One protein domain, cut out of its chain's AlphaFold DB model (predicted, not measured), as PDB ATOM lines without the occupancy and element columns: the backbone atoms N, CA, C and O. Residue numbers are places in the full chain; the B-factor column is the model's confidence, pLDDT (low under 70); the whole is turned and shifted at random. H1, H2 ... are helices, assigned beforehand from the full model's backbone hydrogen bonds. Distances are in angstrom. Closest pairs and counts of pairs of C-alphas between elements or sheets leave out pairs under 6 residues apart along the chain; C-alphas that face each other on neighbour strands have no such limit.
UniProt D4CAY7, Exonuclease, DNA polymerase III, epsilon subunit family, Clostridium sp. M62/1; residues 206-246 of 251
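AT A GLANCE: This is residues 206 to 246 of the 251 residues of the protein "Exonuclease, DNA polymerase III, epsilon subunit family" of Clostridium sp. M62/1 (UniProt D4CAY7). Two helices, H2 and the shorter H1, lie side by side and run the same way, and a long loop, residues 218 to 230, folds back from the end of H1 to the start of H2. The printed part has 41 residues with two named helices, H1 then H2, and no named strand; its class is all helix. It is compact, with a radius of gyration of the C-alphas of 9.1 A, and spans 23 by 19 by 15 A.

IN THESE COORDINATES: H2, the longest helix, covers residues 231 to 245 and measures 21.0 A from C-alpha 231 at (-2.665, 37.116, -26.648) to C-alpha 245 at (14.127, 49.626, -25.117). H1 covers residues 206 to 217, 16.2 A from first to last C-alpha, and begins at C-alpha 206 at (4.571, 33.367, -32.777).

HOW THE PARTS SIT: H2 and H1 touch, and their closest C-alphas, those of Thr 238 and Leu 211, are 5.8 A apart. Their lines stand at a shallow tilt of 25 degrees, the same way. In H1 and H2 every O i to N i+4 pair is within hydrogen-bond range.

THE WHOLE: The two C-alphas farthest apart, those of Tyr 228 and Gly 246, are 24.7 A apart. The printed part has no cut. The link from H1 to H2, 13 residues, is long. The mean pLDDT of the printed part is 95.8, and no printed residue is under 70.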
ATOM      1  N   ARG A 206       3.853  32.200 -32.238       96.81
ATOM      2  CA  ARG A 206       4.571  33.367 -32.777       96.81
ATOM      3  C   ARG A 206       4.695  34.522 -31.776       96.81
ATOM      4  O   ARG A 206       5.736  35.169 -31.733       96.81
ATOM      5  N   GLN A 207       3.647  34.820 -31.001       97.25
ATOM      6  CA  GLN A 207       3.713  35.870 -29.975       97.25
ATOM      7  C   GLN A 207       4.661  35.472 -28.842       97.25
ATOM      8  O   GLN A 207       5.460  36.298 -28.410       97.25
ATOM      9  N   LYS A 208       4.597  34.211 -28.396       97.56
ATOM     10  CA  LYS A 208       5.482  33.672 -27.357       97.56
ATOM     11  C   LYS A 208       6.948  33.710 -27.799       97.56
ATOM     12  O   LYS A 208       7.790  34.236 -27.080       97.56
ATOM     13  N   GLU A 209       7.246  33.215 -29.000       96.88
ATOM     14  CA  GLU A 209       8.592  33.235 -29.594       96.88
ATOM     15  C   GLU A 209       9.113  34.664 -29.779       96.88
ATOM     16  O   GLU A 209      10.212  34.977 -29.328       96.88
ATOM     17  N   GLY A 210       8.301  35.560 -30.347       95.94
ATOM     18  CA  GLY A 210       8.693  36.956 -30.538       95.94
ATOM     19  C   GLY A 210       8.988  37.682 -29.223       95.94
ATOM     20  O   GLY A 210       9.970  38.418 -29.134       95.94
ATOM     21  N   LEU A 211       8.182  37.448 -28.180       97.00
ATOM     22  CA  LEU A 211       8.427  38.010 -26.851       97.00
ATOM     23  C   LEU A 211       9.715  37.448 -26.228       97.00
ATOM     24  O   LEU A 211      10.492  38.216 -25.661       97.00
ATOM     25  N   ARG A 212       9.978  36.140 -26.373       96.56
ATOM     26  CA  ARG A 212      11.225  35.498 -25.913       96.56
ATOM     27  C   ARG A 212      12.455  36.103 -26.565       96.56
ATOM     28  O   ARG A 212      13.407  36.453 -25.871       96.56
ATOM     29  N   GLU A 213      12.444  36.217 -27.888       96.25
ATOM     30  CA  GLU A 213      13.557  36.788 -28.644       96.25
ATOM     31  C   GLU A 213      13.807  38.241 -28.246       96.25
ATOM     32  O   GLU A 213      14.953  38.622 -28.001       96.25
ATOM     33  N   LEU A 214      12.739  39.029 -28.107       96.31
ATOM     34  CA  LEU A 214      12.822  40.430 -27.714       96.31
ATOM     35  C   LEU A 214      13.372  40.601 -26.290       96.31
ATOM     36  O   LEU A 214      14.266  41.421 -26.075       96.31
ATOM     37  N   ALA A 215      12.875  39.818 -25.327       96.31
ATOM     38  CA  ALA A 215      13.371  39.833 -23.953       96.31
ATOM     39  C   ALA A 215      14.846  39.413 -23.890       96.31
ATOM     40  O   ALA A 215      15.653  40.090 -23.254       96.31
ATOM     41  N   LYS A 216      15.230  38.362 -24.626       96.06
ATOM     42  CA  LYS A 216      16.624  37.907 -24.728       96.06
ATOM     43  C   LYS A 216      17.535  38.968 -25.348       96.06
ATOM     44  O   LYS A 216      18.626  39.200 -24.832       96.06
ATOM     45  N   TYR A 217      17.100  39.614 -26.429       96.25
ATOM     46  CA  TYR A 217      17.861  40.660 -27.118       96.25
ATOM     47  C   TYR A 217      18.192  41.828 -26.180       96.25
ATOM     48  O   TYR A 217      19.331  42.292 -26.151       96.25
ATOM     49  N   HIS A 218      17.221  42.246 -25.365       96.38
ATOM     50  CA  HIS A 218      17.378  43.332 -24.392       96.38
ATOM     51  C   HIS A 218      17.868  42.877 -23.009       96.38
ATOM     52  O   HIS A 218      17.996  43.707 -22.115       96.38
ATOM     53  N   ARG A 219      18.168  41.581 -22.826       95.69
ATOM     54  CA  ARG A 219      18.592  40.969 -21.548       95.69
ATOM     55  C   ARG A 219      17.619  41.242 -20.392       95.69
ATOM     56  O   ARG A 219      18.033  41.503 -19.266       95.69
ATOM     57  N   ILE A 220      16.324  41.186 -20.682       95.12
ATOM     58  CA  ILE A 220      15.250  41.395 -19.710       95.12
ATOM     59  C   ILE A 220      14.878  40.046 -19.100       95.12
ATOM     60  O   ILE A 220      14.517  39.122 -19.829       95.12
ATOM     61  N   ASN A 221      14.919  39.954 -17.769       92.56
ATOM     62  CA  ASN A 221      14.271  38.858 -17.057       92.56
ATOM     63  C   ASN A 221      12.775  39.172 -16.922       92.56
ATOM     64  O   ASN A 221      12.411  40.257 -16.467       92.56
ATOM     65  N   LEU A 222      11.915  38.259 -17.365       92.44
ATOM     66  CA  LEU A 222      10.470  38.445 -17.293       92.44
ATOM     67  C   LEU A 222       9.951  37.848 -15.991       92.44
ATOM     68  O   LEU A 222      10.194  36.684 -15.711       92.44
ATOM     69  N   SER A 223       9.160  38.625 -15.258       92.19
ATOM     70  CA  SER A 223       8.502  38.192 -14.022       92.19
ATOM     71  C   SER A 223       7.243  37.344 -14.262       92.19
ATOM     72  O   SER A 223       6.395  37.215 -13.383       92.19
ATOM     73  N   VAL A 224       7.056  36.826 -15.477       94.50
ATOM     74  CA  VAL A 224       5.869  36.078 -15.909       94.50
ATOM     75  C   VAL A 224       6.296  34.863 -16.715       94.50
ATOM     76  O   VAL A 224       7.236  34.950 -17.512       94.50
ATOM     77  N   ASP A 225       5.567  33.759 -16.582       94.69
ATOM     78  CA  ASP A 225       5.742  32.620 -17.473       94.69
ATOM     79  C   ASP A 225       5.025  32.883 -18.805       94.69
ATOM     80  O   ASP A 225       3.805  33.050 -18.886       94.69
ATOM     81  N   ILE A 226       5.812  32.922 -19.879       95.88
ATOM     82  CA  ILE A 226       5.346  33.172 -21.244       95.88
ATOM     83  C   ILE A 226       4.348  32.106 -21.709       95.88
ATOM     84  O   ILE A 226       3.493  32.398 -22.555       95.88
ATOM     85  N   GLU A 227       4.438  30.877 -21.197       95.56
ATOM     86  CA  GLU A 227       3.556  29.794 -21.625       95.56
ATOM     87  C   GLU A 227       2.097  30.016 -21.227       95.56
ATOM     88  O   GLU A 227       1.203  29.638 -21.993       95.56
ATOM     89  N   TYR A 228       1.857  30.741 -20.136       94.50
ATOM     90  CA  TYR A 228       0.525  31.002 -19.586       94.50
ATOM     91  C   TYR A 228      -0.036  32.382 -19.958       94.50
ATOM     92  O   TYR A 228      -1.118  32.770 -19.514       94.50
ATOM     93  N   LEU A 229       0.665  33.140 -20.808       95.62
ATOM     94  CA  LEU A 229       0.184  34.443 -21.265       95.62
ATOM     95  C   LEU A 229      -0.980  34.313 -22.244       95.62
ATOM     96  O   LEU A 229      -0.979  33.496 -23.167       95.62
ATOM     97  N   THR A 230      -1.927  35.237 -22.132       95.19
ATOM     98  CA  THR A 230      -2.932  35.484 -23.169       95.19
ATOM     99  C   THR A 230      -2.352  36.287 -24.334       95.19
ATOM    100  O   THR A 230      -1.326  36.965 -24.214       95.19
ATOM    101  N   ARG A 231      -3.040  36.286 -25.486       96.00
ATOM    102  CA  ARG A 231      -2.665  37.116 -26.648       96.00
ATOM    103  C   ARG A 231      -2.532  38.589 -26.270       96.00
ATOM    104  O   ARG A 231      -1.605  39.245 -26.736       96.00
ATOM    105  N   SER A 232      -3.456  39.091 -25.453       93.88
ATOM    106  CA  SER A 232      -3.488  40.484 -25.010       93.88
ATOM    107  C   SER A 232      -2.327  40.807 -24.073       93.88
ATOM    108  O   SER A 232      -1.716  41.866 -24.205       93.88
ATOM    109  N   GLU A 233      -1.992  39.906 -23.145       95.44
ATOM    110  CA  GLU A 233      -0.836  40.075 -22.257       95.44
ATOM    111  C   GLU A 233       0.486  40.040 -23.023       95.44
ATOM    112  O   GLU A 233       1.297  40.951 -22.857       95.44
ATOM    113  N   ALA A 234       0.674  39.063 -23.914       97.00
ATOM    114  CA  ALA A 234       1.887  38.953 -24.721       97.00
ATOM    115  C   ALA A 234       2.111  40.193 -25.604       97.00
ATOM    116  O   ALA A 234       3.223  40.724 -25.650       97.00
ATOM    117  N   SER A 235       1.058  40.702 -26.259       96.19
ATOM    118  CA  SER A 235       1.146  41.942 -27.043       96.19
ATOM    119  C   SER A 235       1.502  43.142 -26.167       96.19
ATOM    120  O   SER A 235       2.438  43.867 -26.482       96.19
ATOM    121  N   ARG A 236       0.838  43.313 -25.017       95.38
ATOM    122  CA  ARG A 236       1.099  44.438 -24.107       95.38
ATOM    123  C   ARG A 236       2.526  44.438 -23.562       95.38
ATOM    124  O   ARG A 236       3.138  45.497 -23.451       95.38
ATOM    125  N   LEU A 237       3.054  43.266 -23.211       96.12
ATOM    126  CA  LEU A 237       4.438  43.120 -22.758       96.12
ATOM    127  C   LEU A 237       5.424  43.445 -23.879       96.12
ATOM    128  O   LEU A 237       6.371  44.195 -23.656       96.12
ATOM    129  N   THR A 238       5.163  42.947 -25.087       96.75
ATOM    130  CA  THR A 238       5.965  43.263 -26.278       96.75
ATOM    131  C   THR A 238       5.998  44.770 -26.528       96.75
ATOM    132  O   THR A 238       7.077  45.349 -26.651       96.75
ATOM    133  N   ASP A 239       4.833  45.420 -26.532       96.75
ATOM    134  CA  ASP A 239       4.707  46.861 -26.753       96.75
ATOM    135  C   ASP A 239       5.435  47.664 -25.669       96.75
ATOM    136  O   ASP A 239       6.150  48.613 -25.983       96.75
ATOM    137  N   LYS A 240       5.327  47.249 -24.400       96.38
ATOM    138  CA  LYS A 240       6.037  47.879 -23.277       96.38
ATOM    139  C   LYS A 240       7.557  47.772 -23.426       96.38
ATOM    140  O   LYS A 240       8.260  48.750 -23.185       96.38
ATOM    141  N   ILE A 241       8.073  46.612 -23.834       96.62
ATOM    142  CA  ILE A 241       9.513  46.436 -24.062       96.62
ATOM    143  C   ILE A 241       9.969  47.293 -25.245       96.62
ATOM    144  O   ILE A 241      10.976  47.988 -25.139       96.62
ATOM    145  N   ILE A 242       9.221  47.306 -26.349       96.50
ATOM    146  CA  ILE A 242       9.551  48.135 -27.517       96.50
ATOM    147  C   ILE A 242       9.543  49.622 -27.157       96.50
ATOM    148  O   ILE A 242      10.424  50.351 -27.607       96.50
ATOM    149  N   LEU A 243       8.576  50.072 -26.358       96.94
ATOM    150  CA  LEU A 243       8.483  51.462 -25.921       96.94
ATOM    151  C   LEU A 243       9.703  51.879 -25.089       96.94
ATOM    152  O   LEU A 243      10.237  52.963 -25.296       96.94
ATOM    153  N   ASN A 244      10.154  51.012 -24.181       96.50
ATOM    154  CA  ASN A 244      11.223  51.338 -23.237       96.50
ATOM    155  C   ASN A 244      12.637  51.095 -23.790       96.50
ATOM    156  O   ASN A 244      13.567  51.797 -23.408       96.50
ATOM    157  N   TYR A 245      12.810  50.106 -24.671       95.94
ATOM    158  CA  TYR A 245      14.127  49.626 -25.117       95.94
ATOM    159  C   TYR A 245      14.308  49.658 -26.643       95.94
ATOM    160  O   TYR A 245      15.406  49.432 -27.153       95.94
ATOM    161  N   GLY A 246      13.250  49.955 -27.398       94.56
ATOM    162  CA  GLY A 246      13.262  49.968 -28.857       94.56
ATOM    163  C   GLY A 246      13.029  48.595 -29.495       94.56
ATOM    164  O   GLY A 246      12.993  47.544 -28.848       94.56
TER     165      GLY A 246